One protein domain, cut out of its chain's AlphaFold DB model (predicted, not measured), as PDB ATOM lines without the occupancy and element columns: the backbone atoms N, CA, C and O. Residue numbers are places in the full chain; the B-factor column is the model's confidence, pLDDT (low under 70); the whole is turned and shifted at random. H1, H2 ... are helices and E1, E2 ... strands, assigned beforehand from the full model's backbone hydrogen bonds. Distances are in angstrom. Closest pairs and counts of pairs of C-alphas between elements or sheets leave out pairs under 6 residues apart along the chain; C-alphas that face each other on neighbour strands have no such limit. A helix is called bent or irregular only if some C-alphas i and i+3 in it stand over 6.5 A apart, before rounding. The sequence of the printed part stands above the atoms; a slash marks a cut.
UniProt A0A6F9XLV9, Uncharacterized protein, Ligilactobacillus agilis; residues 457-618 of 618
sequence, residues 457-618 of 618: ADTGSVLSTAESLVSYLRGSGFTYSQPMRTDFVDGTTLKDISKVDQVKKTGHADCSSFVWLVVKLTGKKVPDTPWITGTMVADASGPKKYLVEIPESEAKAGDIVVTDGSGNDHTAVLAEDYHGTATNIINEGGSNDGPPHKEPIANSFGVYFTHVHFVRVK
ATOM      1  N   ALA A 457     -61.058 -32.279 -32.394       32.47
ATOM      2  CA  ALA A 457     -59.923 -32.409 -33.296       32.47
ATOM      3  C   ALA A 457     -59.791 -33.883 -33.704       32.47
ATOM      4  O   ALA A 457     -59.751 -34.754 -32.833       32.47
ATOM      5  N   ASP A 458     -59.729 -34.157 -35.008       32.78
ATOM      6  CA  ASP A 458     -59.440 -35.501 -35.501       32.78
ATOM      7  C   ASP A 458     -58.013 -35.883 -35.078       32.78
ATOM      8  O   ASP A 458     -57.025 -35.276 -35.511       32.78
ATOM      9  N   THR A 459     -57.924 -36.847 -34.159       35.53
ATOM     10  CA  THR A 459     -56.749 -37.105 -33.313       35.53
ATOM     11  C   THR A 459     -55.601 -37.811 -34.038       35.53
ATOM     12  O   THR A 459     -54.593 -38.141 -33.415       35.53
ATOM     13  N   GLY A 460     -55.710 -38.024 -35.353       49.22
ATOM     14  CA  GLY A 460     -54.706 -38.729 -36.147       49.22
ATOM     15  C   GLY A 460     -53.436 -37.936 -36.488       49.22
ATOM     16  O   GLY A 460     -52.368 -38.544 -36.589       49.22
ATOM     17  N   SER A 461     -53.508 -36.611 -36.696       77.12
ATOM     18  CA  SER A 461     -52.422 -35.871 -37.374       77.12
ATOM     19  C   SER A 461     -51.946 -34.586 -36.684       77.12
ATOM     20  O   SER A 461     -52.713 -33.837 -36.077       77.12
ATOM     21  N   VAL A 462     -50.648 -34.299 -36.846       82.19
ATOM     22  CA  VAL A 462     -49.998 -33.054 -36.396       82.19
ATOM     23  C   VAL A 462     -50.577 -31.842 -37.141       82.19
ATOM     24  O   VAL A 462     -50.814 -30.806 -36.526       82.19
ATOM     25  N   LEU A 463     -50.873 -31.984 -38.438       80.25
ATOM     26  CA  LEU A 463     -51.407 -30.909 -39.277       80.25
ATOM     27  C   LEU A 463     -52.829 -30.494 -38.871       80.25
ATOM     28  O   LEU A 463     -53.050 -29.326 -38.558       80.25
ATOM     29  N   SER A 464     -53.771 -31.444 -38.804       69.81
ATOM     30  CA  SER A 464     -55.162 -31.181 -38.386       69.81
ATOM     31  C   SER A 464     -55.228 -30.549 -36.992       69.81
ATOM     32  O   SER A 464     -56.040 -29.659 -36.740       69.81
ATOM     33  N   THR A 465     -54.325 -30.956 -36.097       79.19
ATOM     34  CA  THR A 465     -54.206 -30.400 -34.745       79.19
ATOM     35  C   THR A 465     -53.639 -28.975 -34.746       79.19
ATOM     36  O   THR A 465     -54.134 -28.121 -34.010       79.19
ATOM     37  N   ALA A 466     -52.655 -28.677 -35.602       84.62
ATOM     38  CA  ALA A 466     -52.118 -27.327 -35.775       84.62
ATOM     39  C   ALA A 466     -53.165 -26.365 -36.363       84.62
ATOM     40  O   ALA A 466     -53.372 -25.280 -35.821       84.62
ATOM     41  N   GLU A 467     -53.885 -26.776 -37.411       76.50
ATOM     42  CA  GLU A 467     -54.959 -25.975 -38.019       76.50
ATOM     43  C   GLU A 467     -56.135 -25.756 -37.046       76.50
ATOM     44  O   GLU A 467     -56.696 -24.658 -36.984       76.50
ATOM     45  N   SER A 468     -56.447 -26.749 -36.203       74.69
ATOM     46  CA  SER A 468     -57.441 -26.613 -35.125       74.69
ATOM     47  C   SER A 468     -57.030 -25.573 -34.073       74.69
ATOM     48  O   SER A 468     -57.872 -24.793 -33.627       74.69
ATOM     49  N   LEU A 469     -55.747 -25.520 -33.692       80.94
ATOM     50  CA  LEU A 469     -55.226 -24.514 -32.756       80.94
ATOM     51  C   LEU A 469     -55.241 -23.102 -33.350       80.94
ATOM     52  O   LEU A 469     -55.698 -22.179 -32.676       80.94
ATOM     53  N   VAL A 470     -54.811 -22.940 -34.608       80.06
ATOM     54  CA  VAL A 470     -54.899 -21.669 -35.354       80.06
ATOM     55  C   VAL A 470     -56.333 -21.138 -35.337       80.06
ATOM     56  O   VAL A 470     -56.564 -19.979 -34.995       80.06
ATOM     57  N   SER A 471     -57.318 -21.988 -35.647       73.12
ATOM     58  CA  SER A 471     -58.730 -21.584 -35.654       73.12
ATOM     59  C   SER A 471     -59.247 -21.245 -34.247       73.12
ATOM     60  O   SER A 471     -59.815 -20.172 -34.035       73.12
ATOM     61  N   TYR A 472     -58.977 -22.094 -33.247       78.06
ATOM     62  CA  TYR A 472     -59.433 -21.892 -31.865       78.06
ATOM     63  C   TYR A 472     -58.849 -20.627 -31.204       78.06
ATOM     64  O   TYR A 472     -59.545 -19.969 -30.418       78.06
ATOM     65  N   LEU A 473     -57.597 -20.275 -31.514       80.81
ATOM     66  CA  LEU A 473     -56.871 -19.139 -30.930       80.81
ATOM     67  C   LEU A 473     -56.983 -17.840 -31.742       80.81
ATOM     68  O   LEU A 473     -56.568 -16.783 -31.258       80.81
ATOM     69  N   ARG A 474     -57.567 -17.849 -32.943       75.62
ATOM     70  CA  ARG A 474     -57.688 -16.628 -33.746       75.62
ATOM     71  C   ARG A 474     -58.632 -15.604 -33.114       75.62
ATOM     72  O   ARG A 474     -59.764 -15.905 -32.743       75.62
ATOM     73  N   GLY A 475     -58.163 -14.356 -33.036       70.62
ATOM     74  CA  GLY A 475     -58.883 -13.265 -32.367       70.62
ATOM     75  C   GLY A 475     -58.921 -13.403 -30.840       70.62
ATOM     76  O   GLY A 475     -59.615 -12.635 -30.178       70.62
ATOM     77  N   SER A 476     -58.195 -14.376 -30.281       79.06
ATOM     78  CA  SER A 476     -57.981 -14.505 -28.843       79.06
ATOM     79  C   SER A 476     -56.837 -13.598 -28.365       79.06
ATOM     80  O   SER A 476     -56.209 -12.902 -29.162       79.06
ATOM     81  N   GLY A 477     -56.564 -13.605 -27.060       80.69
ATOM     82  CA  GLY A 477     -55.404 -12.932 -26.472       80.69
ATOM     83  C   GLY A 477     -54.166 -13.826 -26.374       80.69
ATOM     84  O   GLY A 477     -53.323 -13.562 -25.523       80.69
ATOM     85  N   PHE A 478     -54.092 -14.913 -27.148       91.06
ATOM     86  CA  PHE A 478     -52.904 -15.764 -27.217       91.06
ATOM     87  C   PHE A 478     -51.784 -15.056 -27.991       91.06
ATOM     88  O   PHE A 478     -52.064 -14.437 -29.020       91.06
ATOM     89  N   THR A 479     -50.550 -15.105 -27.485       89.69
ATOM     90  CA  THR A 479     -49.404 -14.369 -28.056       89.69
ATOM     91  C   THR A 479     -48.060 -15.059 -27.822       89.69
ATOM     92  O   THR A 479     -47.860 -15.757 -26.820       89.69
ATOM     93  N   TYR A 480     -47.103 -14.771 -28.706       91.94
ATOM     94  CA  TYR A 480     -45.737 -15.274 -28.613       91.94
ATOM     95  C   TYR A 480     -45.000 -14.719 -27.379       91.94
ATOM     96  O   TYR A 480     -44.922 -13.511 -27.155       91.94
ATOM     97  N   SER A 481     -44.409 -15.603 -26.571       90.06
ATOM     98  CA  SER A 481     -43.588 -15.238 -25.411       90.06
ATOM     99  C   SER A 481     -42.646 -16.370 -24.993       90.06
ATOM    100  O   SER A 481     -43.053 -17.339 -24.350       90.06
ATOM    101  N   GLN A 482     -41.345 -16.211 -25.255       87.69
ATOM    102  CA  GLN A 482     -40.310 -17.107 -24.715       87.69
ATOM    103  C   GLN A 482     -40.279 -17.135 -23.165       87.69
ATOM    104  O   GLN A 482     -40.167 -18.226 -22.601       87.69
ATOM    105  N   PRO A 483     -40.430 -16.006 -22.429       89.12
ATOM    106  CA  PRO A 483     -40.498 -16.039 -20.962       89.12
ATOM    107  C   PRO A 483     -41.720 -16.778 -20.402       89.12
ATOM    108  O   PRO A 483     -41.641 -17.328 -19.306       89.12
ATOM    109  N   MET A 484     -42.841 -16.794 -21.132       90.00
ATOM    110  CA  MET A 484     -44.103 -17.414 -20.700       90.00
ATOM    111  C   MET A 484     -44.464 -18.661 -21.518       90.00
ATOM    112  O   MET A 484     -45.617 -19.076 -21.523       90.00
ATOM    113  N   ARG A 485     -43.471 -19.306 -22.146       90.12
ATOM    114  CA  ARG A 485     -43.583 -20.422 -23.110       90.12
ATOM    115  C   ARG A 485     -44.384 -21.665 -22.685       90.12
ATOM    116  O   ARG A 485     -44.451 -22.622 -23.450       90.12
ATOM    117  N   THR A 486     -44.915 -21.709 -21.467       90.44
ATOM    118  CA  THR A 486     -45.711 -22.816 -20.913       90.44
ATOM    119  C   THR A 486     -47.076 -22.370 -20.371       90.44
ATOM    120  O   THR A 486     -47.779 -23.175 -19.767       90.44
ATOM    121  N   ASP A 487     -47.449 -21.098 -20.527       91.19
ATOM    122  CA  ASP A 487     -48.684 -20.502 -20.002       91.19
ATOM    123  C   ASP A 487     -49.863 -20.702 -20.970       91.19
ATOM    124  O   ASP A 487     -50.575 -19.765 -21.306       91.19
ATOM    125  N   PHE A 488     -50.069 -21.920 -21.471       87.88
ATOM    126  CA  PHE A 488     -51.118 -22.231 -22.455       87.88
ATOM    127  C   PHE A 488     -52.216 -23.173 -21.927       87.88
ATOM    128  O   PHE A 488     -53.046 -23.648 -22.697       87.88
ATOM    129  N   VAL A 489     -52.271 -23.405 -20.613       83.75
ATOM    130  CA  VAL A 489     -53.322 -24.172 -19.915       83.75
ATOM    131  C   VAL A 489     -53.878 -23.384 -18.730       83.75
ATOM    132  O   VAL A 489     -53.158 -22.599 -18.116       83.75
ATOM    133  N   ASP A 490     -55.141 -23.629 -18.386       73.88
ATOM    134  CA  ASP A 490     -55.745 -23.226 -17.110       73.88
ATOM    135  C   ASP A 490     -56.465 -24.432 -16.479       73.88
ATOM    136  O   ASP A 490     -56.921 -25.337 -17.185       73.88
ATOM    137  N   GLY A 491     -56.480 -24.514 -15.145       62.62
ATOM    138  CA  GLY A 491     -57.024 -25.630 -14.348       62.62
ATOM    139  C   GLY A 491     -56.405 -27.026 -14.573       62.62
ATOM    140  O   GLY A 491     -56.660 -27.940 -13.791       62.62
ATOM    141  N   THR A 492     -55.581 -27.196 -15.608       61.81
ATOM    142  CA  THR A 492     -55.072 -28.472 -16.140       61.81
ATOM    143  C   THR A 492     -53.544 -28.455 -16.149       61.81
ATOM    144  O   THR A 492     -52.942 -27.405 -16.369       61.81
ATOM    145  N   THR A 493     -52.878 -29.596 -15.934       79.75
ATOM    146  CA  THR A 493     -51.408 -29.649 -16.042       79.75
ATOM    147  C   THR A 493     -50.953 -29.882 -17.488       79.75
ATOM    148  O   THR A 493     -51.654 -30.509 -18.284       79.75
ATOM    149  N   LEU A 494     -49.722 -29.470 -17.813       81.00
ATOM    150  CA  LEU A 494     -49.061 -29.777 -19.094       81.00
ATOM    151  C   LEU A 494     -48.980 -31.289 -19.384       81.00
ATOM    152  O   LEU A 494     -48.871 -31.706 -20.535       81.00
ATOM    153  N   LYS A 495     -49.052 -32.136 -18.352       78.12
ATOM    154  CA  LYS A 495     -49.061 -33.589 -18.511       78.12
ATOM    155  C   LYS A 495     -50.419 -34.117 -18.978       78.12
ATOM    156  O   LYS A 495     -50.447 -35.101 -19.720       78.12
ATOM    157  N   ASP A 496     -51.508 -33.459 -18.590       80.31
ATOM    158  CA  ASP A 496     -52.877 -33.980 -18.704       80.31
ATOM    159  C   ASP A 496     -53.689 -33.318 -19.837       80.31
ATOM    160  O   ASP A 496     -54.724 -33.849 -20.246       80.31
ATOM    161  N   ILE A 497     -53.202 -32.197 -20.391       81.81
ATOM    162  CA  ILE A 497     -53.767 -31.610 -21.613       81.81
ATOM    163  C   ILE A 497     -53.758 -32.625 -22.767       81.81
ATOM    164  O   ILE A 497     -52.752 -33.273 -23.055       81.81
ATOM    165  N   SER A 498     -54.914 -32.770 -23.402       79.69
ATOM    166  CA  SER A 498     -55.208 -33.757 -24.446       79.69
ATOM    167  C   SER A 498     -56.271 -33.283 -25.449       79.69
ATOM    168  O   SER A 498     -56.569 -34.007 -26.394       79.69
ATOM    169  N   LYS A 499     -56.827 -32.073 -25.284       77.31
ATOM    170  CA  LYS A 499     -57.783 -31.457 -26.216       77.31
ATOM    171  C   LYS A 499     -57.510 -29.970 -26.461       77.31
ATOM    172  O   LYS A 499     -57.004 -29.268 -25.591       77.31
ATOM    173  N   VAL A 500     -57.910 -29.485 -27.641       75.56
ATOM    174  CA  VAL A 500     -57.786 -28.074 -28.061       75.56
ATOM    175  C   VAL A 500     -58.599 -27.127 -27.164       75.56
ATOM    176  O   VAL A 500     -58.148 -26.024 -26.872       75.56
ATOM    177  N   ASP A 501     -59.762 -27.559 -26.669       79.69
ATOM    178  CA  ASP A 501     -60.634 -26.757 -25.797       79.69
ATOM    179  C   ASP A 501     -60.056 -26.493 -24.393       79.69
ATOM    180  O   ASP A 501     -60.505 -25.563 -23.723       79.69
ATOM    181  N   GLN A 502     -59.027 -27.244 -23.983       82.12
ATOM    182  CA  GLN A 502     -58.266 -27.044 -22.742       82.12
ATOM    183  C   GLN A 502     -57.170 -25.968 -22.864       82.12
ATOM    184  O   GLN A 502     -56.517 -25.645 -21.867       82.12
ATOM    185  N   VAL A 503     -56.930 -25.425 -24.065       86.50
ATOM    186  CA  VAL A 503     -55.910 -24.394 -24.287       86.50
ATOM    187  C   VAL A 503     -56.425 -23.025 -23.847       86.50
ATOM    188  O   VAL A 503     -57.505 -22.573 -24.219       86.50
ATOM    189  N   LYS A 504     -55.620 -22.317 -23.060       88.94
ATOM    190  CA  LYS A 504     -55.950 -20.993 -22.522       88.94
ATOM    191  C   LYS A 504     -55.985 -19.939 -23.642       88.94
ATOM    192  O   LYS A 504     -54.939 -19.559 -24.150       88.94
ATOM    193  N   LYS A 505     -57.157 -19.370 -23.961       86.12
ATOM    194  CA  LYS A 505     -57.343 -18.289 -24.973       86.12
ATOM    195  C   LYS A 505     -56.678 -16.930 -24.654       86.12
ATOM    196  O   LYS A 505     -56.830 -15.970 -25.403       86.12
ATOM    197  N   THR A 506     -55.963 -16.824 -23.541       88.19
ATOM    198  CA  THR A 506     -55.096 -15.689 -23.160       88.19
ATOM    199  C   THR A 506     -53.737 -16.203 -22.681       88.19
ATOM    200  O   THR A 506     -53.166 -15.726 -21.699       88.19
ATOM    201  N   GLY A 507     -53.297 -17.294 -23.305       91.56
ATOM    202  CA  GLY A 507     -52.057 -17.981 -23.001       91.56
ATOM    203  C   GLY A 507     -50.890 -17.547 -23.870       91.56
ATOM    204  O   GLY A 507     -51.004 -16.644 -24.696       91.56
ATOM    205  N   HIS A 508     -49.758 -18.207 -23.665       92.75
ATOM    206  CA  HIS A 508     -48.526 -17.884 -24.364       92.75
ATOM    207  C   HIS A 508     -47.714 -19.139 -24.692       92.75
ATOM    208  O   HIS A 508     -47.635 -20.073 -23.887       92.75
ATOM    209  N   ALA A 509     -47.057 -19.125 -25.847       92.94
ATOM    210  CA  ALA A 509     -46.076 -20.122 -26.265       92.94
ATOM    211  C   ALA A 509     -44.879 -19.436 -26.947       92.94
ATOM    212  O   ALA A 509     -44.934 -18.255 -27.268       92.94
ATOM    213  N   ASP A 510     -43.794 -20.168 -27.189       91.56
ATOM    214  CA  ASP A 510     -42.884 -19.835 -28.287       91.56
ATOM    215  C   ASP A 510     -43.045 -20.858 -29.413       91.56
ATOM    216  O   ASP A 510     -43.737 -21.860 -29.252       91.56
ATOM    217  N   CYS A 511     -42.398 -20.621 -30.551       92.06
ATOM    218  CA  CYS A 511     -42.485 -21.474 -31.734       92.06
ATOM    219  C   CYS A 511     -42.289 -22.977 -31.428       92.06
ATOM    220  O   CYS A 511     -43.051 -23.822 -31.896       92.06
ATOM    221  N   SER A 512     -41.326 -23.322 -30.569       92.88
ATOM    222  CA  SER A 512     -41.012 -24.709 -30.213       92.88
ATOM    223  C   SER A 512     -41.943 -25.293 -29.145       92.88
ATOM    224  O   SER A 512     -42.255 -26.486 -29.195       92.88
ATOM    225  N   SER A 513     -42.456 -24.477 -28.214       93.75
ATOM    226  CA  SER A 513     -43.454 -24.943 -27.244       93.75
ATOM    227  C   SER A 513     -44.875 -25.010 -27.819       93.75
ATOM    228  O   SER A 513     -45.646 -25.875 -27.406       93.75
ATOM    229  N   PHE A 514     -45.190 -24.197 -28.832       95.19
ATOM    230  CA  PHE A 514     -46.380 -24.335 -29.669       95.19
ATOM    231  C   PHE A 514     -46.338 -25.650 -30.457       95.19
ATOM    232  O   PHE A 514     -47.276 -26.439 -30.369       95.19
ATOM    233  N   VAL A 515     -45.232 -25.959 -31.145       96.50
ATOM    234  CA  VAL A 515     -45.093 -27.244 -31.856       96.50
ATOM    235  C   VAL A 515     -45.127 -28.434 -30.885       96.50
ATOM    236  O   VAL A 515     -45.746 -29.454 -31.190       96.50
ATOM    237  N   TRP A 516     -44.572 -28.306 -29.674       95.62
ATOM    238  CA  TRP A 516     -44.777 -29.304 -28.616       95.62
ATOM    239  C   TRP A 516     -46.258 -29.463 -28.239       95.62
ATOM    240  O   TRP A 516     -46.714 -30.596 -28.095       95.62
ATOM    241  N   LEU A 517     -47.017 -28.367 -28.114       94.12
ATOM    242  CA  LEU A 517     -48.446 -28.391 -27.782       94.12
ATOM    243  C   LEU A 517     -49.269 -29.065 -28.889       94.12
ATOM    244  O   LEU A 517     -50.087 -29.931 -28.582       94.12
ATOM    245  N   VAL A 518     -49.003 -28.746 -30.161       94.38
ATOM    246  CA  VAL A 518     -49.598 -29.438 -31.318       94.38
ATOM    247  C   VAL A 518     -49.387 -30.949 -31.187       94.38
ATOM    248  O   VAL A 518     -50.342 -31.722 -31.197       94.38
ATOM    249  N   VAL A 519     -48.138 -31.393 -31.019       90.38
ATOM    250  CA  VAL A 519     -47.823 -32.827 -30.969       90.38
ATOM    251  C   VAL A 519     -48.408 -33.490 -29.717       90.38
ATOM    252  O   VAL A 519     -48.949 -34.591 -29.811       90.38
ATOM    253  N   LYS A 520     -48.384 -32.815 -28.564       88.88
ATOM    254  CA  LYS A 520     -49.005 -33.276 -27.313       88.88
ATOM    255  C   LYS A 520     -50.502 -33.565 -27.488       88.88
ATOM    256  O   LYS A 520     -50.984 -34.574 -26.976       88.88
ATOM    257  N   LEU A 521     -51.211 -32.718 -28.235       84.38
ATOM    258  CA  LEU A 521     -52.644 -32.853 -28.506       84.38
ATOM    259  C   LEU A 521     -52.995 -33.989 -29.484       84.38
ATOM    260  O   LEU A 521     -54.091 -34.529 -29.392       84.38
ATOM    261  N   THR A 522     -52.061 -34.447 -30.327       77.88
ATOM    262  CA  THR A 522     -52.241 -35.695 -31.114       77.88
ATOM    263  C   THR A 522     -52.165 -36.978 -30.270       77.88
ATOM    264  O   THR A 522     -52.282 -38.083 -30.793       77.88
ATOM    265  N   GLY A 523     -51.857 -36.878 -28.971       78.44
ATOM    266  CA  GLY A 523     -51.576 -38.036 -28.116       78.44
ATOM    267  C   GLY A 523     -50.227 -38.724 -28.385       78.44
ATOM    268  O   GLY A 523     -49.878 -39.675 -27.678       78.44
ATOM    269  N   LYS A 524     -49.433 -38.248 -29.359       82.31
ATOM    270  CA  LYS A 524     -48.057 -38.714 -29.597       82.31
ATOM    271  C   LYS A 524     -47.148 -38.434 -28.397       82.31
ATOM    272  O   LYS A 524     -47.392 -37.570 -27.554       82.31
ATOM    273  N   LYS A 525     -46.059 -39.203 -28.311       85.69
ATOM    274  CA  LYS A 525     -45.089 -39.086 -27.216       85.69
ATOM    275  C   LYS A 525     -44.259 -37.813 -27.374       85.69
ATOM    276  O   LYS A 525     -43.630 -37.599 -28.403       85.69
ATOM    277  N   VAL A 526     -44.192 -37.042 -26.295       90.56
ATOM    278  CA  VAL A 526     -43.380 -35.829 -26.134       90.56
ATOM    279  C   VAL A 526     -42.661 -35.872 -24.770       90.56
ATOM    280  O   VAL A 526     -43.023 -36.703 -23.926       90.56
ATOM    281  N   PRO A 527     -41.627 -35.050 -24.512       90.25
ATOM    282  CA  PRO A 527     -41.119 -34.843 -23.151       90.25
ATOM    283  C   PRO A 527     -42.169 -34.172 -22.250       90.25
ATOM    284  O   PRO A 527     -43.009 -33.426 -22.742       90.25
ATOM    285  N   ASP A 528     -42.101 -34.396 -20.932       87.25
ATOM    286  CA  ASP A 528     -43.042 -33.807 -19.955       87.25
ATOM    287  C   ASP A 528     -42.953 -32.266 -19.869       87.25
ATOM    288  O   ASP A 528     -43.893 -31.608 -19.427       87.25
ATOM    289  N   THR A 529     -41.828 -31.687 -20.298       89.25
ATOM    290  CA  THR A 529     -41.600 -30.240 -20.423       89.25
ATOM    291  C   THR A 529     -41.593 -29.828 -21.898       89.25
ATOM    292  O   THR A 529     -40.917 -30.508 -22.677       89.25
ATOM    293  N   PRO A 530     -42.227 -28.706 -22.294       93.12
ATOM    294  CA  PRO A 530     -42.240 -28.269 -23.686       93.12
ATOM    295  C   PRO A 530     -40.849 -28.086 -24.297       93.12
ATOM    296  O   PRO A 530     -39.975 -27.461 -23.687       93.12
ATOM    297  N   TRP A 531     -40.659 -28.621 -25.508       92.81
ATOM    298  CA  TRP A 531     -39.402 -28.543 -26.263       92.81
ATOM    299  C   TRP A 531     -38.872 -27.111 -26.367       92.81
ATOM    300  O   TRP A 531     -39.652 -26.166 -26.404       92.81
ATOM    301  N   ILE A 532     -37.551 -26.974 -26.466       90.25
ATOM    302  CA  ILE A 532     -36.853 -25.796 -27.011       90.25
ATOM    303  C   ILE A 532     -36.278 -26.207 -28.376       90.25
ATOM    304  O   ILE A 532     -35.786 -27.332 -28.481       90.25
ATOM    305  N   THR A 533     -36.283 -25.336 -29.387       89.12
ATOM    306  CA  THR A 533     -35.753 -25.572 -30.752       89.12
ATOM    307  C   THR A 533     -34.476 -26.435 -30.784       89.12
ATOM    308  O   THR A 533     -34.514 -27.569 -31.264       89.12
ATOM    309  N   GLY A 534     -33.368 -25.995 -30.167       86.38
ATOM    310  CA  GLY A 534     -32.121 -26.783 -30.127       86.38
ATOM    311  C   GLY A 534     -32.231 -28.168 -29.454       86.38
ATOM    312  O   GLY A 534     -31.490 -29.088 -29.799       86.38
ATOM    313  N   THR A 535     -33.189 -28.383 -28.541       90.38
ATOM    314  CA  THR A 535     -33.458 -29.722 -27.965       90.38
ATOM    315  C   THR A 535     -34.205 -30.648 -28.926       90.38
ATOM    316  O   THR A 535     -34.075 -31.866 -28.812       90.38
ATOM    317  N   MET A 536     -34.945 -30.096 -29.894       93.44
ATOM    318  CA  MET A 536     -35.598 -30.867 -30.956       93.44
ATOM    319  C   MET A 536     -34.563 -31.376 -31.957       93.44
ATOM    320  O   MET A 536     -34.559 -32.565 -32.264       93.44
ATOM    321  N   VAL A 537     -33.627 -30.514 -32.374       89.75
ATOM    322  CA  VAL A 537     -32.473 -30.894 -33.210       89.75
ATOM    323  C   VAL A 537     -31.615 -31.953 -32.506       89.75
ATOM    324  O   VAL A 537     -31.248 -32.962 -33.113       89.75
ATOM    325  N   ALA A 538     -31.348 -31.787 -31.205       89.56
ATOM    326  CA  ALA A 538     -30.577 -32.749 -30.418       89.56
ATOM    327  C   ALA A 538     -31.260 -34.128 -30.279       89.56
ATOM    328  O   ALA A 538     -30.572 -35.148 -30.340       89.56
ATOM    329  N   ASP A 539     -32.591 -34.192 -30.125       92.12
ATOM    330  CA  ASP A 539     -33.312 -35.474 -30.145       92.12
ATOM    331  C   ASP A 539     -33.335 -36.081 -31.554       92.12
ATOM    332  O   ASP A 539     -32.975 -37.244 -31.722       92.12
ATOM    333  N   ALA A 540     -33.698 -35.294 -32.570       90.88
ATOM    334  CA  ALA A 540     -33.878 -35.755 -33.945       90.88
ATOM    335  C   ALA A 540     -32.592 -36.282 -34.600       90.88
ATOM    336  O   ALA A 540     -32.670 -37.221 -35.393       90.88
ATOM    337  N   SER A 541     -31.429 -35.722 -34.251       85.00
ATOM    338  CA  SER A 541     -30.112 -36.180 -34.719       85.00
ATOM    339  C   SER A 541     -29.542 -37.316 -33.852       85.00
ATOM    340  O   SER A 541     -29.016 -38.296 -34.391       85.00
ATOM    341  N   GLY A 542     -29.690 -37.220 -32.524       89.06
ATOM    342  CA  GLY A 542     -29.095 -38.122 -31.533       89.06
ATOM    343  C   GLY A 542     -30.033 -39.237 -31.031       89.06
ATOM    344  O   GLY A 542     -30.212 -40.227 -31.746       89.06
ATOM    345  N   PRO A 543     -30.583 -39.159 -29.795       88.44
ATOM    346  CA  PRO A 543     -31.355 -40.250 -29.175       88.44
ATOM    347  C   PRO A 543     -32.593 -40.718 -29.945       88.44
ATOM    348  O   PRO A 543     -33.020 -41.861 -29.762       88.44
ATOM    349  N   LYS A 544     -33.182 -39.851 -30.777       91.06
ATOM    350  CA  LYS A 544     -34.377 -40.104 -31.592       91.06
ATOM    351  C   LYS A 544     -35.523 -40.681 -30.755       91.06
ATOM    352  O   LYS A 544     -36.148 -41.676 -31.136       91.06
ATOM    353  N   LYS A 545     -35.763 -40.113 -29.568       89.88
ATOM    354  CA  LYS A 545     -36.739 -40.613 -28.588       89.88
ATOM    355  C   LYS A 545     -38.173 -40.235 -28.959       89.88
ATOM    356  O   LYS A 545     -39.088 -41.015 -28.696       89.88
ATOM    357  N   TYR A 546     -38.353 -39.069 -29.573       90.69
ATOM    358  CA  TYR A 546     -39.642 -38.507 -29.977       90.69
ATOM    359  C   TYR A 546     -39.637 -38.087 -31.450       90.69
ATOM    360  O   TYR A 546     -40.615 -38.305 -32.163       90.69
ATOM    361  N   LEU A 547     -38.519 -37.521 -31.906       92.75
ATOM    362  CA  LEU A 547     -38.325 -37.020 -33.261       92.75
ATOM    363  C   LEU A 547     -37.350 -37.907 -34.048       92.75
ATOM    364  O   LEU A 547     -36.582 -38.692 -33.485       92.75
ATOM    365  N   VAL A 548     -37.374 -37.780 -35.370       88.44
ATOM    366  CA  VAL A 548     -36.344 -38.308 -36.268       88.44
ATOM    367  C   VAL A 548     -36.111 -37.319 -37.403       88.44
ATOM    368  O   VAL A 548     -37.063 -36.830 -38.001       88.44
ATOM    369  N   GLU A 549     -34.850 -37.006 -37.675       89.38
ATOM    370  CA  GLU A 549     -34.447 -36.197 -38.826       89.38
ATOM    371  C   GLU A 549     -34.741 -36.934 -40.146       89.38
ATOM    372  O   GLU A 549     -34.486 -38.137 -40.255       89.38
ATOM    373  N   ILE A 550     -35.295 -36.216 -41.126       89.19
ATOM    374  CA  ILE A 550     -35.683 -36.729 -42.448       89.19
ATOM    375  C   ILE A 550     -35.043 -35.890 -43.570       89.19
ATOM    376  O   ILE A 550     -34.784 -34.701 -43.368       89.19
ATOM    377  N   PRO A 551     -34.794 -36.462 -44.763       80.62
ATOM    378  CA  PRO A 551     -34.351 -35.690 -45.921       80.62
ATOM    379  C   PRO A 551     -35.364 -34.615 -46.338       80.62
ATOM    380  O   PRO A 551     -36.571 -34.841 -46.300       80.62
ATOM    381  N   GLU A 552     -34.868 -33.487 -46.849       85.31
ATOM    382  CA  GLU A 552     -35.668 -32.401 -47.446       85.31
ATOM    383  C   GLU A 552     -36.642 -32.916 -48.530       85.31
ATOM    384  O   GLU A 552     -37.801 -32.516 -48.582       85.31
ATOM    385  N   SER A 553     -36.212 -33.892 -49.340       78.19
ATOM    386  CA  SER A 553     -37.035 -34.557 -50.363       78.19
ATOM    387  C   SER A 553     -38.140 -35.472 -49.813       78.19
ATOM    388  O   SER A 553     -39.021 -35.893 -50.562       78.19
ATOM    389  N   GLU A 554     -38.082 -35.823 -48.527       74.00
ATOM    390  CA  GLU A 554     -39.059 -36.670 -47.835       74.00
ATOM    391  C   GLU A 554     -39.967 -35.878 -46.885       74.00
ATOM    392  O   GLU A 554     -40.821 -36.486 -46.237       74.00
ATOM    393  N   ALA A 555     -39.809 -34.553 -46.800       79.44
ATOM    394  CA  ALA A 555     -40.597 -33.685 -45.932       79.44
ATOM    395  C   ALA A 555     -42.011 -33.443 -46.495       79.44
ATOM    396  O   ALA A 555     -42.198 -33.104 -47.670       79.44
ATOM    397  N   LYS A 556     -43.019 -33.665 -45.647       72.94
ATOM    398  CA  LYS A 556     -44.446 -33.714 -45.990       72.94
ATOM    399  C   LYS A 556     -45.288 -32.851 -45.064       72.94
ATOM    400  O   LYS A 556     -44.854 -32.461 -43.979       72.94
ATOM    401  N   ALA A 557     -46.517 -32.580 -45.493       74.75
ATOM    402  CA  ALA A 557     -47.494 -31.872 -44.676       74.75
ATOM    403  C   ALA A 557     -47.665 -32.566 -43.302       74.75
ATOM    404  O   ALA A 557     -47.926 -33.768 -43.231       74.75
ATOM    405  N   GLY A 558     -47.501 -31.819 -42.207       78.44
ATOM    406  CA  GLY A 558     -47.509 -32.337 -40.834       78.44
ATOM    407  C   GLY A 558     -46.143 -32.738 -40.253       78.44
ATOM    408  O   GLY A 558     -46.080 -33.033 -39.059       78.44
ATOM    409  N   ASP A 559     -45.056 -32.717 -41.031       90.06
ATOM    410  CA  ASP A 559     -43.694 -32.734 -40.472       90.06
ATOM    411  C   ASP A 559     -43.320 -31.370 -39.873       90.06
ATOM    412  O   ASP A 559     -44.056 -30.391 -39.990       90.06
ATOM    413  N   ILE A 560     -42.166 -31.295 -39.211       95.44
ATOM    414  CA  ILE A 560     -41.678 -30.091 -38.535       95.44
ATOM    415  C   ILE A 560     -40.413 -29.589 -39.239       95.44
ATOM    416  O   ILE A 560     -39.488 -30.363 -39.490       95.44
ATOM    417  N   VAL A 561     -40.347 -28.285 -39.504       93.50
ATOM    418  CA  VAL A 561     -39.123 -27.578 -39.912       93.50
ATOM    419  C   VAL A 561     -38.560 -26.816 -38.710       93.50
ATOM    420  O   VAL A 561     -39.304 -26.165 -37.974       93.50
ATOM    421  N   VAL A 562     -37.253 -26.936 -38.469       91.94
ATOM    422  CA  VAL A 562     -36.593 -26.439 -37.251       91.94
ATOM    423  C   VAL A 562     -35.191 -25.903 -37.553       91.94
ATOM    424  O   VAL A 562     -34.425 -26.548 -38.263       91.94
ATOM    425  N   THR A 563     -34.838 -24.724 -37.040       87.75
ATOM    426  CA  THR A 563     -33.474 -24.162 -37.154       87.75
ATOM    427  C   THR A 563     -32.462 -24.904 -36.274       87.75
ATOM    428  O   THR A 563     -32.837 -25.435 -35.230       87.75
ATOM    429  N   ASP A 564     -31.178 -24.840 -36.627       79.12
ATOM    430  CA  ASP A 564     -30.040 -25.471 -35.930       79.12
ATOM    431  C   ASP A 564     -29.923 -25.235 -34.403       79.12
ATOM    432  O   ASP A 564     -29.332 -26.059 -33.701       79.12
ATOM    433  N   GLY A 565     -30.495 -24.149 -33.875       64.94
ATOM    434  CA  GLY A 565     -30.451 -23.782 -32.454       64.94
ATOM    435  C   GLY A 565     -29.387 -22.733 -32.097       64.94
ATOM    436  O   GLY A 565     -28.946 -22.667 -30.948       64.94
ATOM    437  N   SER A 566     -28.905 -21.965 -33.081       59.97
ATOM    438  CA  SER A 566     -27.791 -21.016 -32.933       59.97
ATOM    439  C   SER A 566     -28.155 -19.617 -32.397       59.97
ATOM    440  O   SER A 566     -27.266 -18.768 -32.282       59.97
ATOM    441  N   GLY A 567     -29.410 -19.361 -32.005       56.16
ATOM    442  CA  GLY A 567     -29.818 -18.146 -31.281       56.16
ATOM    443  C   GLY A 567     -30.763 -17.191 -32.020       56.16
ATOM    444  O   GLY A 567     -31.120 -16.159 -31.458       56.16
ATOM    445  N   ASN A 568     -31.202 -17.536 -33.233       63.47
ATOM    446  CA  ASN A 568     -32.394 -16.971 -33.888       63.47
ATOM    447  C   ASN A 568     -33.355 -18.124 -34.209       63.47
ATOM    448  O   ASN A 568     -33.657 -18.436 -35.358       63.47
ATOM    449  N   ASP A 569     -33.742 -18.811 -33.140       80.19
ATOM    450  CA  ASP A 569     -34.369 -20.123 -33.169       80.19
ATOM    451  C   ASP A 569     -35.838 -20.062 -33.617       80.19
ATOM    452  O   ASP A 569     -36.664 -19.435 -32.949       80.19
ATOM    453  N   HIS A 570     -36.189 -20.789 -34.682       89.00
ATOM    454  CA  HIS A 570     -37.575 -20.946 -35.126       89.00
ATOM    455  C   HIS A 570     -37.936 -22.406 -35.441       89.00
ATOM    456  O   HIS A 570     -37.118 -23.188 -35.931       89.00
ATOM    457  N   THR A 571     -39.179 -22.778 -35.125       92.75
ATOM    458  CA  THR A 571     -39.747 -24.122 -35.300       92.75
ATOM    459  C   THR A 571     -41.184 -23.990 -35.799       92.75
ATOM    460  O   THR A 571     -41.953 -23.230 -35.214       92.75
ATOM    461  N   ALA A 572     -41.572 -24.733 -36.833       95.00
ATOM    462  CA  ALA A 572     -42.923 -24.679 -37.392       95.00
ATOM    463  C   ALA A 572     -43.387 -26.040 -37.933       95.00
ATOM    464  O   ALA A 572     -42.562 -26.885 -38.281       95.00
ATOM    465  N   VAL A 573     -44.702 -26.248 -38.035       95.19
ATOM    466  CA  VAL A 573     -45.286 -27.418 -38.721       95.19
ATOM    467  C   VAL A 573     -45.414 -27.104 -40.210       95.19
ATOM    468  O   VAL A 573     -45.937 -26.050 -40.561       95.19
ATOM    469  N   LEU A 574     -44.990 -28.006 -41.096       80.81
ATOM    470  CA  LEU A 574     -45.241 -27.898 -42.533       80.81
ATOM    471  C   LEU A 574     -46.742 -28.014 -42.814       80.81
ATOM    472  O   LEU A 574     -47.377 -29.009 -42.465       80.81
ATOM    473  N   ALA A 575     -47.313 -27.004 -43.461       72.88
ATOM    474  CA  ALA A 575     -48.748 -26.915 -43.718       72.88
ATOM    475  C   ALA A 575     -49.169 -27.503 -45.081       72.88
ATOM    476  O   ALA A 575     -50.343 -27.432 -45.449       72.88
ATOM    477  N   GLU A 576     -48.192 -28.025 -45.823       64.81
ATOM    478  CA  GLU A 576     -48.258 -28.681 -47.129       64.81
ATOM    479  C   GLU A 576     -46.933 -29.442 -47.368       64.81
ATOM    480  O   GLU A 576     -46.006 -29.345 -46.562       64.81
ATOM    481  N   ASP A 577     -46.838 -30.220 -48.448       75.19
ATOM    482  CA  ASP A 577     -45.586 -30.878 -48.845       75.19
ATOM    483  C   ASP A 577     -44.487 -29.853 -49.143       75.19
ATOM    484  O   ASP A 577     -44.750 -28.835 -49.779       75.19
ATOM    485  N   TYR A 578     -43.246 -30.123 -48.729       80.81
ATOM    486  CA  TYR A 578     -42.167 -29.154 -48.907       80.81
ATOM    487  C   TYR A 578     -41.742 -28.998 -50.379       80.81
ATOM    488  O   TYR A 578     -41.425 -29.973 -51.064       80.81
ATOM    489  N   HIS A 579     -41.689 -27.746 -50.847       80.12
ATOM    490  CA  HIS A 579     -41.290 -27.356 -52.209       80.12
ATOM    491  C   HIS A 579     -40.331 -26.149 -52.266       80.12
ATOM    492  O   HIS A 579     -40.074 -25.608 -53.341       80.12
ATOM    493  N   GLY A 580     -39.760 -25.740 -51.127       82.62
ATOM    494  CA  GLY A 580     -38.843 -24.597 -51.009       82.62
ATOM    495  C   GLY A 580     -39.298 -23.566 -49.974       82.62
ATOM    496  O   GLY A 580     -40.223 -23.801 -49.197       82.62
ATOM    497  N   THR A 581     -38.710 -22.368 -49.984       83.31
ATOM    498  CA  THR A 581     -39.092 -21.266 -49.070       83.31
ATOM    499  C   THR A 581     -40.503 -20.711 -49.303       83.31
ATOM    500  O   THR A 581     -41.012 -19.965 -48.468       83.31
ATOM    501  N   ALA A 582     -41.152 -21.084 -50.409       77.81
ATOM    502  CA  ALA A 582     -42.557 -20.793 -50.679       77.81
ATOM    503  C   ALA A 582     -43.532 -21.743 -49.953       77.81
ATOM    504  O   ALA A 582     -44.728 -21.468 -49.955       77.81
ATOM    505  N   THR A 583     -43.043 -22.837 -49.350       77.25
ATOM    506  CA  THR A 583     -43.872 -23.792 -48.590       77.25
ATOM    507  C   THR A 583     -44.564 -23.076 -47.436       77.25
ATOM    508  O   THR A 583     -43.903 -22.397 -46.647       77.25
ATOM    509  N   ASN A 584     -45.879 -23.244 -47.314       80.56
ATOM    510  CA  ASN A 584     -46.624 -22.755 -46.160       80.56
ATOM    511  C   ASN A 584     -46.325 -23.583 -44.901       80.56
ATOM    512  O   ASN A 584     -46.225 -24.810 -44.937       80.56
ATOM    513  N   ILE A 585     -46.255 -22.901 -43.766       88.56
ATOM    514  CA  ILE A 585     -46.057 -23.448 -42.423       88.56
ATOM    515  C   ILE A 585     -47.134 -22.936 -41.471       88.56
ATOM    516  O   ILE A 585     -47.827 -21.971 -41.781       88.56
ATOM    517  N   ILE A 586     -47.282 -23.602 -40.326       90.12
ATOM    518  CA  ILE A 586     -48.063 -23.138 -39.180       90.12
ATOM    519  C   ILE A 586     -47.107 -22.916 -38.006       90.12
ATOM    520  O   ILE A 586     -46.406 -23.842 -37.579       90.12
ATOM    521  N   ASN A 587     -47.089 -21.688 -37.495       92.31
ATOM    522  CA  ASN A 587     -46.112 -21.193 -36.528       92.31
ATOM    523  C   ASN A 587     -46.744 -20.254 -35.488       92.31
ATOM    524  O   ASN A 587     -47.837 -19.724 -35.675       92.31
ATOM    525  N   GLU A 588     -46.003 -20.065 -34.395       87.12
ATOM    526  CA  GLU A 588     -46.234 -19.068 -33.347       87.12
ATOM    527  C   GLU A 588     -44.978 -18.189 -33.255       87.12
ATOM    528  O   GLU A 588     -43.856 -18.714 -33.243       87.12
ATOM    529  N   GLY A 589     -45.142 -16.865 -33.226       80.44
ATOM    530  CA  GLY A 589     -44.063 -15.945 -33.608       80.44
ATOM    531  C   GLY A 589     -43.771 -16.020 -35.116       80.44
ATOM    532  O   GLY A 589     -44.522 -16.641 -35.866       80.44
ATOM    533  N   GLY A 590     -42.659 -15.436 -35.576       77.50
ATOM    534  CA  GLY A 590     -42.309 -15.377 -37.004       77.50
ATOM    535  C   GLY A 590     -42.466 -13.956 -37.537       77.50
ATOM    536  O   GLY A 590     -41.799 -13.051 -37.038       77.50
ATOM    537  N   SER A 591     -43.353 -13.727 -38.511       69.50
ATOM    538  CA  SER A 591     -43.638 -12.362 -38.995       69.50
ATOM    539  C   SER A 591     -44.415 -11.484 -38.001       69.50
ATOM    540  O   SER A 591     -44.484 -10.266 -38.180       69.50
ATOM    541  N   ASN A 592     -45.017 -12.080 -36.965       74.81
ATOM    542  CA  ASN A 592     -45.786 -11.387 -35.934       74.81
ATOM    543  C   ASN A 592     -45.810 -12.169 -34.606       74.81
ATOM    544  O   ASN A 592     -45.765 -13.396 -34.607       74.81
ATOM    545  N   ASP A 593     -45.952 -11.448 -33.488       81.75
ATOM    546  CA  ASP A 593     -46.072 -12.000 -32.125       81.75
ATOM    547  C   ASP A 593     -47.535 -12.306 -31.715       81.75
ATOM    548  O   ASP A 593     -47.862 -12.379 -30.527       81.75
ATOM    549  N   GLY A 594     -48.440 -12.410 -32.695       77.25
ATOM    550  CA  GLY A 594     -49.856 -12.717 -32.484       77.25
ATOM    551  C   GLY A 594     -50.111 -14.195 -32.156       77.25
ATOM    552  O   GLY A 594     -49.163 -14.922 -31.874       77.25
ATOM    553  N   PRO A 595     -51.381 -14.645 -32.197       82.19
ATOM    554  CA  PRO A 595     -51.725 -16.058 -32.056       82.19
ATOM    555  C   PRO A 595     -51.252 -16.890 -33.267       82.19
ATOM    556  O   PRO A 595     -50.936 -16.317 -34.323       82.19
ATOM    557  N   PRO A 596     -51.298 -18.235 -33.177       86.50
ATOM    558  CA  PRO A 596     -50.758 -19.095 -34.219       86.50
ATOM    559  C   PRO A 596     -51.431 -18.872 -35.570       86.50
ATOM    560  O   PRO A 596     -52.652 -18.724 -35.660       86.50
ATOM    561  N   HIS A 597     -50.633 -18.874 -36.633       81.06
ATOM    562  CA  HIS A 597     -51.066 -18.506 -37.981       81.06
ATOM    563  C   HIS A 597     -50.357 -19.342 -39.058       81.06
ATOM    564  O   HIS A 597     -49.460 -20.128 -38.757       81.06
ATOM    565  N   LYS A 598     -50.804 -19.195 -40.315       85.31
ATOM    566  CA  LYS A 598     -50.251 -19.879 -41.494       85.31
ATOM    567  C   LYS A 598     -49.603 -18.865 -42.435       85.31
ATOM    568  O   LYS A 598     -50.277 -17.930 -42.867       85.31
ATOM    569  N   GLU A 599     -48.327 -19.050 -42.762       78.94
ATOM    570  CA  GLU A 599     -47.587 -18.208 -43.713       78.94
ATOM    571  C   GLU A 599     -46.477 -18.986 -44.455       78.94
ATOM    572  O   GLU A 599     -46.152 -20.102 -44.055       78.94
ATOM    573  N   PRO A 600     -45.887 -18.457 -45.546       84.69
ATOM    574  CA  PRO A 600     -44.732 -19.077 -46.196       84.69
ATOM    575  C   PRO A 600     -43.459 -19.012 -45.342       84.69
ATOM    576  O   PRO A 600     -43.156 -17.971 -44.758       84.69
ATOM    577  N   ILE A 601     -42.643 -20.073 -45.382       84.75
ATOM    578  CA  ILE A 601     -41.325 -20.175 -44.718       84.75
ATOM    579  C   ILE A 601     -40.454 -18.920 -44.912       84.75
ATOM    580  O   ILE A 601     -39.769 -18.492 -43.980       84.75
ATOM    581  N   ALA A 602     -40.480 -18.319 -46.107       82.31
ATOM    582  CA  ALA A 602     -39.730 -17.108 -46.444       82.31
ATOM    583  C   ALA A 602     -39.986 -15.920 -45.494       82.31
ATOM    584  O   ALA A 602     -39.087 -15.099 -45.307       82.31
ATOM    585  N   ASN A 603     -41.176 -15.831 -44.893       82.12
ATOM    586  CA  ASN A 603     -41.549 -14.751 -43.982       82.12
ATOM    587  C   ASN A 603     -40.964 -14.946 -42.574       82.12
ATOM    588  O   ASN A 603     -40.470 -13.991 -41.978       82.12
ATOM    589  N   SER A 604     -41.018 -16.175 -42.052       81.75
ATOM    590  CA  SER A 604     -40.715 -16.494 -40.645       81.75
ATOM    591  C   SER A 604     -39.257 -16.907 -40.421       81.75
ATOM    592  O   SER A 604     -38.657 -16.545 -39.413       81.75
ATOM    593  N   PHE A 605     -38.667 -17.647 -41.368       81.38
ATOM    594  CA  PHE A 605     -37.274 -18.114 -41.293       81.38
ATOM    595  C   PHE A 605     -36.277 -17.130 -41.935       81.38
ATOM    596  O   PHE A 605     -35.089 -17.132 -41.597       81.38
ATOM    597  N   GLY A 606     -36.745 -16.269 -42.848       68.56
ATOM    598  CA  GLY A 606     -35.963 -15.185 -43.449       68.56
ATOM    599  C   GLY A 606     -34.606 -15.636 -44.008       68.56
ATOM    600  O   GLY A 606     -34.516 -16.564 -44.809       68.56
ATOM    601  N   VAL A 607     -33.528 -14.971 -43.577       60.47
ATOM    602  CA  VAL A 607     -32.151 -15.274 -44.020       60.47
ATOM    603  C   VAL A 607     -31.560 -16.555 -43.416       60.47
ATOM    604  O   VAL A 607     -30.514 -17.002 -43.878       60.47
ATOM    605  N   TYR A 608     -32.201 -17.150 -42.405       61.16
ATOM    606  CA  TYR A 608     -31.671 -18.297 -41.656       61.16
ATOM    607  C   TYR A 608     -32.106 -19.653 -42.226       61.16
ATOM    608  O   TYR A 608     -31.708 -20.698 -41.716       61.16
ATOM    609  N   PHE A 609     -32.864 -19.655 -43.329       67.88
ATOM    610  CA  PHE A 609     -33.309 -20.883 -43.990       67.88
ATOM    611  C   PHE A 609     -32.157 -21.791 -44.478       67.88
ATOM    612  O   PHE A 609     -32.357 -22.975 -44.716       67.88
ATOM    613  N   THR A 610     -30.920 -21.289 -44.564       66.50
ATOM    614  CA  THR A 610     -29.731 -22.108 -44.871       66.50
ATOM    615  C   THR A 610     -29.312 -23.067 -43.749       66.50
ATOM    616  O   THR A 610     -28.393 -23.858 -43.957       66.50
ATOM    617  N   HIS A 611     -29.948 -22.998 -42.573       76.44
ATOM    618  CA  HIS A 611     -29.623 -23.791 -41.380       76.44
ATOM    619  C   HIS A 611     -30.874 -24.427 -40.750       76.44
ATOM    620  O   HIS A 611     -31.066 -24.377 -39.534       76.44
ATOM    621  N   VAL A 612     -31.741 -25.011 -41.587       87.56
ATOM    622  CA  VAL A 612     -32.907 -25.791 -41.140       87.56
ATOM    623  C   VAL A 612     -32.686 -27.297 -41.258       87.56
ATOM    624  O   VAL A 612     -31.991 -27.779 -42.151       87.56
ATOM    625  N   HIS A 613     -33.356 -28.031 -40.380       89.75
ATOM    626  CA  HIS A 613     -33.544 -29.472 -40.427       89.75
ATOM    627  C   HIS A 613     -35.040 -29.772 -40.588       89.75
ATOM    628  O   HIS A 613     -35.890 -29.029 -40.085       89.75
ATOM    629  N   PHE A 614     -35.363 -30.887 -41.240       92.88
ATOM    630  CA  PHE A 614     -36.721 -31.427 -41.295       92.88
ATOM    631  C   PHE A 614     -36.809 -32.629 -40.358       92.88
ATOM    632  O   PHE A 614     -35.940 -33.504 -40.380       92.88
ATOM    633  N   VAL A 615     -37.828 -32.668 -39.500       91.69
ATOM    634  CA  VAL A 615     -37.977 -33.704 -38.472       91.69
ATOM    635  C   VAL A 615     -39.418 -34.214 -38.397       91.69
ATOM    636  O   VAL A 615     -40.377 -33.445 -38.420       91.69
ATOM    637  N   ARG A 616     -39.573 -35.535 -38.283       89.88
ATOM    638  CA  ARG A 616     -40.861 -36.239 -38.193       89.88
ATOM    639  C   ARG A 616     -41.081 -36.775 -36.781       89.88
ATOM    640  O   ARG A 616     -40.140 -37.245 -36.138       89.88
ATOM    641  N   VAL A 617     -42.322 -36.739 -36.295       86.50
ATOM    642  CA  VAL A 617     -42.683 -37.289 -34.975       86.50
ATOM    643  C   VAL A 617     -42.973 -38.787 -35.064       86.50
ATOM    644  O   VAL A 617     -43.796 -39.214 -35.882       86.50
ATOM    645  N   LYS A 618     -42.352 -39.568 -34.177       77.31
ATOM    646  CA  LYS A 618     -42.547 -41.022 -34.046       77.31
ATOM    647  C   LYS A 618     -43.938 -41.437 -33.550       77.31
ATOM    648  O   LYS A 618     -44.701 -40.580 -33.048       77.31
TER     649      LYS A 618
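Overview. This is residues 457 to 618 of the 618 residues of an uncharacterized protein of Ligilactobacillus agilis (UniProt A0A6F9XLV9). One strongly twisted sheet of six antiparallel strands, in the order E1, E6, E2, E3, E4, E5, forms a wall, and three helices, H1, H2 and H3, pack on one face of it, making two layers. H2 lies nearest the middle, between the sheet and a long stretch with no named element, residues 474 to 510, which reaches out at the end of the longest axis away from the sheet. Two small helices, H4 and H5, join the edge strand E5 to E6, the last strand in the chain, which lies between E1 and E2. The printed part has 162 residues with five named helices and six named strands, in the chain order H1, H2, H3, E1, E2, E3, E4, E5, H4, H5, E6; the class is mixed, helices and strands, with under half of the residues in named elements. The whole is compact and rounded, with a radius of gyration of the C-alphas of 14.1 A and spans of 40 by 31 by 30 A.

Arrangement. E2, residues 560 to 563, E3, residues 571 to 574, E4, residues 584 to 587, and E5, residues 597 to 600, form a meander, each strand the antiparallel neighbour of the one before and a hairpin with it. N 561 and O 572 are 2.9 A apart, N 586 and O 573 2.8 A, and N 585 and O 599 2.8 A, within hydrogen-bond range. The pairing of E3 is staggered: residues 571 to 573 pair with E2, residues 573 to 574 with E4. On the other side of E2 from E3 is its antiparallel neighbour E6, residues 612 to 617, with N 613 and O 562 at 2.8 A, and the other neighbour of E6 is the edge strand E1, residues 547 to 550, also antiparallel to it, with N 616 and O 548 at 2.8 A. H2, residues 511 to 521, is on the sheet at a height of 8.1 A, over E3 and along the strands, at 22 degrees to E3 on the local plane; the closest C-alphas of H2 and E3 are those of Cys 511 and Thr 571, 5.2 A apart. H3, residues 533 to 541, is on the same face as H2 at a height of 8.2 A, across the strands, at 71 degrees to E2 on the local plane; its closest C-alpha to E1 is that of Ala 540, 4.2 A from that of Val 548. H2 and H3 are close but not clearly touching, with the C-alphas of Ser 512 and Thr 533 closest at 5.4 A. H1, residues 462 to 473, touches H2, its C-alpha 466 being 5.5 A from C-alpha 518, and their lines are only just about perpendicular at 73 degrees. H1 is on the sheet at a height of 8.8 A, over E3 and, only just, over E4, with 3 of its C-alphas. H1 and H3 are apart. H4, residues 601 to 604, is on the sheet, and H5, residues 606 to 611, only grazes it. Every O i to N i+4 pair is within hydrogen-bond range in H1, H2 and H3; in H5 it is 0 of 2, with 1 of 3 O i to N i+3 pairs within range, and H4 is too short for an i+4 pair.

Along the chain. H1 begins at C-alpha 462, (-49.998, -33.054, -36.396), and is 16.5 A long. H2 measures 15.6 A and H3 12.7 A. H5, 10.9 A long, is irregular: C-alphas 607 and 610 are 7.3 A apart. E6, the longest strand by residues, measures 16.3 A and ends at C-alpha 617, (-42.683, -37.289, -34.975).

Size, cuts and confidence. The C-alphas farthest apart are those of Gly 491 and Ser 553, at 42.1 A. The printed part has no cut and ends at Lys 618, the chain's last residue. The links H1 to H2, of 37 residues, and H2 to H3, of 11, are long; within the first, residues 479 to 480 pair with residues 508 to 509, parallel. The mean pLDDT of the printed part is 82.2; 18 residues are under 70, among them residues 457 to 460, 565 to 568 and 606 to 610.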